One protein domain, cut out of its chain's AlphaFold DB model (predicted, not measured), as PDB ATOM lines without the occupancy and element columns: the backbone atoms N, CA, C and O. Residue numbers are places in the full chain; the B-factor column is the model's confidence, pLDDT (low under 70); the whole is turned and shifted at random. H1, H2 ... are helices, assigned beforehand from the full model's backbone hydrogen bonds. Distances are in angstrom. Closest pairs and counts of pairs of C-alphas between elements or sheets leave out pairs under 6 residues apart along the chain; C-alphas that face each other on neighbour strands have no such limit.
ATOM      1  N   PRO A  47     239.973 186.889  81.662       42.88
ATOM      2  CA  PRO A  47     239.463 185.535  81.489       42.88
ATOM      3  C   PRO A  47     239.492 185.192  79.995       42.88
ATOM      4  O   PRO A  47     238.680 185.702  79.228       42.88
ATOM      5  N   GLY A  48     240.483 184.398  79.582       55.88
ATOM      6  CA  GLY A  48     240.736 184.048  78.180       55.88
ATOM      7  C   GLY A  48     242.210 184.050  77.758       55.88
ATOM      8  O   GLY A  48     242.539 183.427  76.759       55.88
ATOM      9  N   ALA A  49     243.126 184.688  78.497       62.03
ATOM     10  CA  ALA A  49     244.539 184.687  78.103       62.03
ATOM     11  C   ALA A  49     245.240 183.358  78.455       62.03
ATOM     12  O   ALA A  49     245.319 182.987  79.628       62.03
ATOM     13  N   ILE A  50     245.781 182.677  77.440       72.44
ATOM     14  CA  ILE A  50     246.628 181.484  77.595       72.44
ATOM     15  C   ILE A  50     247.872 181.870  78.419       72.44
ATOM     16  O   ILE A  50     248.499 182.898  78.130       72.44
ATOM     17  N   PRO A  51     248.238 181.110  79.470       79.50
ATOM     18  CA  PRO A  51     249.406 181.433  80.272       79.50
ATOM     19  C   PRO A  51     250.682 181.265  79.442       79.50
ATOM     20  O   PRO A  51     250.787 180.415  78.568       79.50
ATOM     21  N   VAL A  52     251.700 182.055  79.771       80.88
ATOM     22  CA  VAL A  52     252.985 182.106  79.046       80.88
ATOM     23  C   VAL A  52     253.748 180.763  79.070       80.88
ATOM     24  O   VAL A  52     254.698 180.548  78.319       80.88
ATOM     25  N   THR A  53     253.340 179.849  79.945       83.88
ATOM     26  CA  THR A  53     253.858 178.485  80.095       83.88
ATOM     27  C   THR A  53     253.204 177.467  79.157       83.88
ATOM     28  O   THR A  53     253.786 176.407  78.935       83.88
ATOM     29  N   ASP A  54     252.033 177.776  78.596       85.06
ATOM     30  CA  ASP A  54     251.299 176.888  77.687       85.06
ATOM     31  C   ASP A  54     251.627 177.189  76.229       85.06
ATOM     32  O   ASP A  54     251.780 178.347  75.826       85.06
ATOM     33  N   CYS A  55     251.759 176.137  75.423       82.50
ATOM     34  CA  CYS A  55     251.985 176.282  73.992       82.50
ATOM     35  C   CYS A  55     250.755 176.905  73.314       82.50
ATOM     36  O   CYS A  55     249.621 176.505  73.569       82.50
ATOM     37  N   LEU A  56     250.978 177.848  72.395       81.50
ATOM     38  CA  LEU A  56     249.894 178.519  71.662       81.50
ATOM     39  C   LEU A  56     249.200 177.607  70.634       81.50
ATOM     40  O   LEU A  56     248.106 177.908  70.172       81.50
ATOM     41  N   PHE A  57     249.834 176.490  70.268       78.75
ATOM     42  CA  PHE A  57     249.432 175.661  69.126       78.75
ATOM     43  C   PHE A  57     248.989 174.250  69.501       78.75
ATOM     44  O   PHE A  57     248.459 173.520  68.661       78.75
ATOM     45  N   CYS A  58     249.243 173.828  70.739       78.81
ATOM     46  CA  CYS A  58     248.954 172.477  71.198       78.81
ATOM     47  C   CYS A  58     248.704 172.457  72.716       78.81
ATOM     48  O   CYS A  58     249.099 173.386  73.416       78.81
ATOM     49  N   PRO A  59     248.095 171.390  73.263       80.12
ATOM     50  CA  PRO A  59     247.790 171.289  74.695       80.12
ATOM     51  C   PRO A  59     249.021 170.980  75.577       80.12
ATOM     52  O   PRO A  59     248.890 170.356  76.628       80.12
ATOM     53  N   HIS A  60     250.232 171.352  75.151       80.31
ATOM     54  CA  HIS A  60     251.465 171.088  75.891       80.31
ATOM     55  C   HIS A  60     251.767 172.210  76.894       80.31
ATOM     56  O   HIS A  60     251.977 173.362  76.509       80.31
ATOM     57  N   HIS A  61     251.866 171.845  78.172       86.31
ATOM     58  CA  HIS A  61     252.306 172.729  79.250       86.31
ATOM     59  C   HIS A  61     253.815 172.596  79.470       86.31
ATOM     60  O   HIS A  61     254.334 171.494  79.653       86.31
ATOM     61  N   SER A  62     254.527 173.719  79.485       87.38
ATOM     62  CA  SER A  62     255.970 173.762  79.727       87.38
ATOM     63  C   SER A  62     256.282 174.404  81.075       87.38
ATOM     64  O   SER A  62     255.695 175.412  81.448       87.38
ATOM     65  N   SER A  63     257.291 173.887  81.778       85.38
ATOM     66  CA  SER A  63     257.680 174.380  83.113       85.38
ATOM     67  C   SER A  63     258.323 175.772  83.137       85.38
ATOM     68  O   SER A  63     258.474 176.358  84.202       85.38
ATOM     69  N   SER A  64     258.735 176.317  81.991       89.00
ATOM     70  CA  SER A  64     259.281 177.675  81.891       89.00
ATOM     71  C   SER A  64     259.003 178.266  80.515       89.00
ATOM     72  O   SER A  64     258.827 177.532  79.539       89.00
ATOM     73  N   LEU A  65     259.028 179.596  80.430       87.00
ATOM     74  CA  LEU A  65     258.840 180.337  79.183       87.00
ATOM     75  C   LEU A  65     259.856 179.933  78.104       87.00
ATOM     76  O   LEU A  65     259.482 179.681  76.964       87.00
ATOM     77  N   MET A  66     261.130 179.782  78.471       85.44
ATOM     78  CA  MET A  66     262.178 179.375  77.530       85.44
ATOM     79  C   MET A  66     261.958 177.955  76.993       85.44
ATOM     80  O   MET A  66     262.166 177.706  75.807       85.44
ATOM     81  N   LYS A  67     261.481 177.025  77.836       88.12
ATOM     82  CA  LYS A  67     261.125 175.664  77.399       88.12
ATOM     83  C   LYS A  67     259.887 175.653  76.503       88.12
ATOM     84  O   LYS A  67     259.857 174.875  75.557       88.12
ATOM     85  N   ASN A  68     258.911 176.525  76.767       87.81
ATOM     86  CA  ASN A  68     257.738 176.690  75.910       87.81
ATOM     87  C   ASN A  68     258.143 177.166  74.511       87.81
ATOM     88  O   ASN A  68     257.817 176.525  73.518       87.81
ATOM     89  N   VAL A  69     258.964 178.215  74.431       86.06
ATOM     90  CA  VAL A  69     259.482 178.706  73.149       86.06
ATOM     91  C   VAL A  69     260.308 177.635  72.442       86.06
ATOM     92  O   VAL A  69     260.107 177.417  71.255       86.06
ATOM     93  N   ALA A  70     261.158 176.896  73.159       86.19
ATOM     94  CA  ALA A  70     261.926 175.795  72.577       86.19
ATOM     95  C   ALA A  70     261.037 174.648  72.054       86.19
ATOM     96  O   ALA A  70     261.358 174.008  71.053       86.19
ATOM     97  N   HIS A  71     259.916 174.371  72.720       85.69
ATOM     98  CA  HIS A  71     258.912 173.425  72.243       85.69
ATOM     99  C   HIS A  71     258.219 173.955  70.978       85.69
ATOM    100  O   HIS A  71     258.124 173.236  69.983       85.69
ATOM    101  N   MET A  72     257.811 175.226  70.972       83.38
ATOM    102  CA  MET A  72     257.191 175.877  69.817       83.38
ATOM    103  C   MET A  72     258.138 175.916  68.608       83.38
ATOM    104  O   MET A  72     257.712 175.639  67.487       83.38
ATOM    105  N   THR A  73     259.430 176.184  68.806       85.19
ATOM    106  CA  THR A  73     260.423 176.217  67.721       85.19
ATOM    107  C   THR A  73     260.709 174.823  67.164       85.19
ATOM    108  O   THR A  73     260.890 174.674  65.961       85.19
ATOM    109  N   LYS A  74     260.741 173.787  68.016       84.50
ATOM    110  CA  LYS A  74     261.067 172.409  67.605       84.50
ATOM    111  C   LYS A  74     259.884 171.661  66.994       84.50
ATOM    112  O   LYS A  74     260.057 170.992  65.983       84.50
ATOM    113  N   ILE A  75     258.705 171.746  67.610       81.00
ATOM    114  CA  ILE A  75     257.525 170.964  67.203       81.00
ATOM    115  C   ILE A  75     256.684 171.728  66.185       81.00
ATOM    116  O   ILE A  75     256.189 171.142  65.225       81.00
ATOM    117  N   HIS A  76     256.543 173.038  66.375       79.56
ATOM    118  CA  HIS A  76     255.670 173.873  65.552       79.56
ATOM    119  C   HIS A  76     256.429 174.754  64.561       79.56
ATOM    120  O   HIS A  76     255.805 175.528  63.837       79.56
ATOM    121  N   SER A  77     257.762 174.642  64.493       77.88
ATOM    122  CA  SER A  77     258.612 175.500  63.655       77.88
ATOM    123  C   SER A  77     258.331 176.995  63.853       77.88
ATOM    124  O   SER A  77     258.432 177.791  62.923       77.88
ATOM    125  N   PHE A  78     257.947 177.381  65.073       82.31
ATOM    126  CA  PHE A  78     257.757 178.776  65.430       82.31
ATOM    127  C   PHE A  78     259.111 179.475  65.429       82.31
ATOM    128  O   PHE A  78     259.988 179.130  66.219       82.31
ATOM    129  N   PHE A  79     259.287 180.444  64.538       82.88
ATOM    130  CA  PHE A  79     260.518 181.209  64.433       82.88
ATOM    131  C   PHE A  79     260.236 182.680  64.719       82.88
ATOM    132  O   PHE A  79     259.370 183.281  64.085       82.88
ATOM    133  N   ILE A  80     260.981 183.242  65.670       81.62
ATOM    134  CA  ILE A  80     260.986 184.678  65.942       81.62
ATOM    135  C   ILE A  80     262.151 185.260  65.128       81.62
ATOM    136  O   ILE A  80     263.300 184.931  65.430       81.62
ATOM    137  N   PRO A  81     261.892 186.054  64.076       80.56
ATOM    138  CA  PRO A  81     262.959 186.724  63.337       80.56
ATOM    139  C   PRO A  81     263.689 187.731  64.235       80.56
ATOM    140  O   PRO A  81     263.109 188.227  65.189       80.56
ATOM    141  N   ASP A  82     264.958 188.027  63.950       77.62
ATOM    142  CA  ASP A  82     265.711 189.140  64.554       77.62
ATOM    143  C   ASP A  82     265.591 189.268  66.094       77.62
ATOM    144  O   ASP A  82     265.353 190.353  66.626       77.62
ATOM    145  N   ILE A  83     265.768 188.154  66.824       79.94
ATOM    146  CA  ILE A  83     265.711 188.092  68.306       79.94
ATOM    147  C   ILE A  83     266.658 189.104  68.975       79.94
ATOM    148  O   ILE A  83     266.377 189.567  70.076       79.94
ATOM    149  N   GLU A  84     267.753 189.478  68.309       78.06
ATOM    150  CA  GLU A  84     268.750 190.435  68.812       78.06
ATOM    151  C   GLU A  84     268.172 191.828  69.112       78.06
ATOM    152  O   GLU A  84     268.700 192.539  69.963       78.06
ATOM    153  N   TYR A  85     267.073 192.209  68.455       78.69
ATOM    154  CA  TYR A  85     266.413 193.504  68.652       78.69
ATOM    155  C   TYR A  85     265.167 193.413  69.544       78.69
ATOM    156  O   TYR A  85     264.482 194.416  69.761       78.69
ATOM    157  N   LEU A  86     264.857 192.222  70.065       79.56
ATOM    158  CA  LEU A  86     263.683 191.989  70.894       79.56
ATOM    159  C   LEU A  86     263.976 192.342  72.359       79.56
ATOM    160  O   LEU A  86     264.738 191.659  73.038       79.56
ATOM    161  N   SER A  87     263.323 193.386  72.869       78.12
ATOM    162  CA  SER A  87     263.490 193.839  74.257       78.12
ATOM    163  C   SER A  87     262.641 193.063  75.274       78.12
ATOM    164  O   SER A  87     263.076 192.896  76.411       78.12
ATOM    165  N   ASP A  88     261.456 192.569  74.891       82.19
ATOM    166  CA  ASP A  88     260.559 191.827  75.793       82.19
ATOM    167  C   ASP A  88     259.898 190.603  75.128       82.19
ATOM    168  O   ASP A  88     258.856 190.677  74.470       82.19
ATOM    169  N   LEU A  89     260.486 189.429  75.374       82.94
ATOM    170  CA  LEU A  89     259.969 188.133  74.924       82.94
ATOM    171  C   LEU A  89     258.673 187.724  75.639       82.94
ATOM    172  O   LEU A  89     257.790 187.099  75.049       82.94
ATOM    173  N   LYS A  90     258.533 188.085  76.916       82.31
ATOM    174  CA  LYS A  90     257.363 187.731  77.726       82.31
ATOM    175  C   LYS A  90     256.147 188.543  77.279       82.31
ATOM    176  O   LYS A  90     255.048 187.993  77.200       82.31
ATOM    177  N   GLY A  91     256.351 189.819  76.954       83.19
ATOM    178  CA  GLY A  91     255.347 190.704  76.370       83.19
ATOM    179  C   GLY A  91     254.850 190.215  75.010       83.19
ATOM    180  O   GLY A  91     253.638 190.107  74.815       83.19
ATOM    181  N   LEU A  92     255.766 189.819  74.115       82.69
ATOM    182  CA  LEU A  92     255.419 189.287  72.793       82.69
ATOM    183  C   LEU A  92     254.501 188.060  72.893       82.69
ATOM    184  O   LEU A  92     253.463 187.995  72.239       82.69
ATOM    185  N   ILE A  93     254.842 187.097  73.751       82.94
ATOM    186  CA  ILE A  93     254.085 185.841  73.868       82.94
ATOM    187  C   ILE A  93     252.723 186.064  74.530       82.94
ATOM    188  O   ILE A  93     251.725 185.488  74.097       82.94
ATOM    189  N   ARG A  94     252.642 186.954  75.528       83.00
ATOM    190  CA  ARG A  94     251.358 187.374  76.116       83.00
ATOM    191  C   ARG A  94     250.452 188.050  75.094       83.00
ATOM    192  O   ARG A  94     249.240 187.853  75.128       83.00
ATOM    193  N   TYR A  95     251.032 188.857  74.211       77.94
ATOM    194  CA  TYR A  95     250.289 189.504  73.143       77.94
ATOM    195  C   TYR A  95     249.769 188.468  72.145       77.94
ATOM    196  O   TYR A  95     248.572 188.441  71.895       77.94
ATOM    197  N   LEU A  96     250.610 187.554  71.656       77.31
ATOM    198  CA  LEU A  96     250.188 186.499  70.724       77.31
ATOM    199  C   LEU A  96     249.082 185.606  71.310       77.31
ATOM    200  O   LEU A  96     248.045 185.421  70.676       77.31
ATOM    201  N   GLY A  97     249.217 185.185  72.572       74.62
ATOM    202  CA  GLY A  97     248.186 184.406  73.266       74.62
ATOM    203  C   GLY A  97     246.846 185.136  73.444       74.62
ATOM    204  O   GLY A  97     245.817 184.492  73.638       74.62
ATOM    205  N   LYS A  98     246.820 186.472  73.337       70.75
ATOM    206  CA  LYS A  98     245.580 187.263  73.314       70.75
ATOM    207  C   LYS A  98     244.876 187.196  71.954       70.75
ATOM    208  O   LYS A  98     243.648 187.214  71.925       70.75
ATOM    209  N   TYR A  99     245.623 187.132  70.850       61.03
ATOM    210  CA  TYR A  99     245.054 187.029  69.497       61.03
ATOM    211  C   TYR A  99     244.603 185.606  69.170       61.03
ATOM    212  O   TYR A  99     243.559 185.431  68.544       61.03
ATOM    213  N   ASP A 100     245.324 184.606  69.675       59.72
ATOM    214  CA  ASP A 100     244.985 183.193  69.494       59.72
ATOM    215  C   ASP A 100     243.850 182.712  70.428       59.72
ATOM    216  O   ASP A 100     243.350 181.602  70.272       59.72
ATOM    217  N   SER A 101     243.371 183.557  71.356       50.62
ATOM    218  CA  SER A 101     242.205 183.280  72.219       50.62
ATOM    219  C   SER A 101     240.853 183.327  71.479       50.62
ATOM    220  O   SER A 101     239.804 183.151  72.111       50.62
ATOM    221  N   PHE A 102     240.821 183.572  70.164       41.44
ATOM    222  CA  PHE A 102     239.577 183.432  69.412       41.44
ATOM    223  C   PHE A 102     239.198 181.947  69.321       41.44
ATOM    224  O   PHE A 102     240.017 181.138  68.885       41.44
ATOM    225  N   PRO A 103     237.975 181.564  69.741       42.25
ATOM    226  CA  PRO A 103     237.564 180.172  69.741       42.25
ATOM    227  C   PRO A 103     237.697 179.619  68.326       42.25
ATOM    228  O   PRO A 103     237.249 180.249  67.366       42.25
ATOM    229  N   PHE A 104     238.322 178.444  68.226       45.94
ATOM    230  CA  PHE A 104     238.239 177.527  67.094       45.94
ATOM    231  C   PHE A 104     236.755 177.298  66.754       45.94
ATOM    232  O   PHE A 104     236.147 176.323  67.186       45.94
ATOM    233  N   ASN A 105     236.140 178.227  66.026       32.47
ATOM    234  CA  ASN A 105     234.806 178.063  65.484       32.47
ATOM    235  C   ASN A 105     234.969 177.464  64.093       32.47
ATOM    236  O   ASN A 105     235.663 178.007  63.230       32.47
ATOM    237  N   SER A 125     250.162 179.375  57.878       44.47
ATOM    238  CA  SER A 125     250.102 180.481  56.901       44.47
ATOM    239  C   SER A 125     249.451 181.753  57.465       44.47
ATOM    240  O   SER A 125     249.990 182.851  57.312       44.47
ATOM    241  N   LEU A 126     248.307 181.625  58.146       49.09
ATOM    242  CA  LEU A 126     247.663 182.757  58.822       49.09
ATOM    243  C   LEU A 126     248.536 183.284  59.962       49.09
ATOM    244  O   LEU A 126     248.718 184.494  60.063       49.09
ATOM    245  N   PHE A 127     249.140 182.384  60.739       53.00
ATOM    246  CA  PHE A 127     250.028 182.736  61.839       53.00
ATOM    247  C   PHE A 127     251.309 183.443  61.365       53.00
ATOM    248  O   PHE A 127     251.710 184.432  61.960       53.00
ATOM    249  N   ILE A 128     251.928 183.027  60.254       52.59
ATOM    250  CA  ILE A 128     253.088 183.731  59.673       52.59
ATOM    251  C   ILE A 128     252.700 185.144  59.218       52.59
ATOM    252  O   ILE A 128     253.476 186.077  59.404       52.59
ATOM    253  N   ASN A 129     251.506 185.337  58.649       50.50
ATOM    254  CA  ASN A 129     251.056 186.660  58.207       50.50
ATOM    255  C   ASN A 129     250.700 187.585  59.383       50.50
ATOM    256  O   ASN A 129     251.059 188.763  59.359       50.50
ATOM    257  N   THR A 130     250.044 187.073  60.430       53.66
ATOM    258  CA  THR A 130     249.745 187.849  61.645       53.66
ATOM    259  C   THR A 130     251.000 188.110  62.474       53.66
ATOM    260  O   THR A 130     251.173 189.225  62.959       53.66
ATOM    261  N   LEU A 131     251.922 187.146  62.566       54.53
ATOM    262  CA  LEU A 131     253.238 187.324  63.178       54.53
ATOM    263  C   LEU A 131     254.084 188.320  62.383       54.53
ATOM    264  O   LEU A 131     254.741 189.144  62.999       54.53
ATOM    265  N   SER A 132     254.046 188.308  61.048       52.72
ATOM    266  CA  SER A 132     254.731 189.304  60.209       52.72
ATOM    267  C   SER A 132     254.198 190.718  60.464       52.72
ATOM    268  O   SER A 132     254.973 191.658  60.621       52.72
ATOM    269  N   LEU A 133     252.879 190.872  60.616       51.62
ATOM    270  CA  LEU A 133     252.255 192.155  60.951       51.62
ATOM    271  C   LEU A 133     252.555 192.595  62.401       51.62
ATOM    272  O   LEU A 133     252.802 193.770  62.662       51.62
ATOM    273  N   CYS A 134     252.588 191.653  63.344       52.38
ATOM    274  CA  CYS A 134     252.840 191.896  64.768       52.38
ATOM    275  C   CYS A 134     254.322 192.165  65.080       52.38
ATOM    276  O   CYS A 134     254.648 193.071  65.850       52.38
ATOM    277  N   SER A 135     255.220 191.420  64.433       53.31
ATOM    278  CA  SER A 135     256.673 191.637  64.461       53.31
ATOM    279  C   SER A 135     257.048 192.926  63.749       53.31
ATOM    280  O   SER A 135     258.149 193.416  63.908       53.31
ATOM    281  N   ARG A 136     256.150 193.529  62.972       53.56
ATOM    282  CA  ARG A 136     256.401 194.851  62.417       53.56
ATOM    283  C   ARG A 136     256.108 195.949  63.441       53.56
ATOM    284  O   ARG A 136     256.899 196.861  63.560       53.56
ATOM    285  N   SER A 137     255.057 195.834  64.257       53.06
ATOM    286  CA  SER A 137     254.687 196.858  65.255       53.06
ATOM    287  C   SER A 137     255.531 196.842  66.544       53.06
ATOM    288  O   SER A 137     255.733 197.890  67.150       53.06
ATOM    289  N   SER A 138     256.055 195.683  66.969       55.22
ATOM    290  CA  SER A 138     256.833 195.570  68.222       55.22
ATOM    291  C   SER A 138     258.321 195.927  68.099       55.22
ATOM    292  O   SER A 138     259.003 195.993  69.121       55.22
ATOM    293  N   TYR A 139     258.843 196.147  66.886       55.12
ATOM    294  CA  TYR A 139     260.247 196.521  66.698       55.12
ATOM    295  C   TYR A 139     260.362 198.048  66.717       55.12
ATOM    296  O   TYR A 139     259.644 198.719  65.973       55.12
ATOM    297  N   PRO A 140     261.266 198.614  67.535       55.12
ATOM    298  CA  PRO A 140     261.332 200.049  67.831       55.12
ATOM    299  C   PRO A 140     261.662 200.960  66.633       55.12
ATOM    300  O   PRO A 140     261.713 202.174  66.805       55.12
TER     301      PRO A 140
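This is residues 47 to 105 and 125 to 140 of the 263 residues of the protein "zinc finger protein 622" of Pteropus vampyrus (UniProt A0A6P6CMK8). Three separate helices make a triangle of centres, with H2 between H1 and H3, and two long winding stretches, residues 47 to 64 and 76 to 88, lead into H1 and from H1 to H2. No helix touches another, and H1 and H2 stand steeply to each other. The printed part has 75 residues with three named helices, in the order H1, H2, H3, and no named strand; the class is all helix, though only 35 of the 75 residues are in named elements. The whole is compact, with a radius of gyration of the C-alphas of 12.0 A, and rounded, spanning 31 by 28 by 24 A.

The printed part begins with residues 47 to 64, which hold no named element. H1 is residues 65 to 75, from C-alpha 65 at (258.840, 180.337, 79.183), 15.3 A long. After residues 76 to 88 comes H2, residues 89 to 99, 15.9 A long. H3, residues 125 to 137, is the longest helix by residues, 18.9 A long, and ends at C-alpha 137 at (254.687, 196.858, 65.255).

H1 and H2 are close but not clearly touching; their closest C-alphas, those of Leu 65 and Lys 90, are 7.7 A apart. They run the same way at a steep tilt of 63 degrees. H2 and H3 are near each other, with closest C-alphas 8.2 A apart. H1 and H3 are apart. In H1, H2 and H3 every O i to N i+4 pair is within hydrogen-bond range.

The C-alphas of Glu 84 and Asn 105, the two farthest apart, are separated by 36.3 A. Residues 106 to 124 are not printed, and C-alphas 105 and 125 are 17.7 A apart across the cut. The link from H1 to H2, 13 residues, is long. Mean pLDDT of the printed part is 71.2; residues 47 to 49, 99 to 105 and 125 to 140 are under 70.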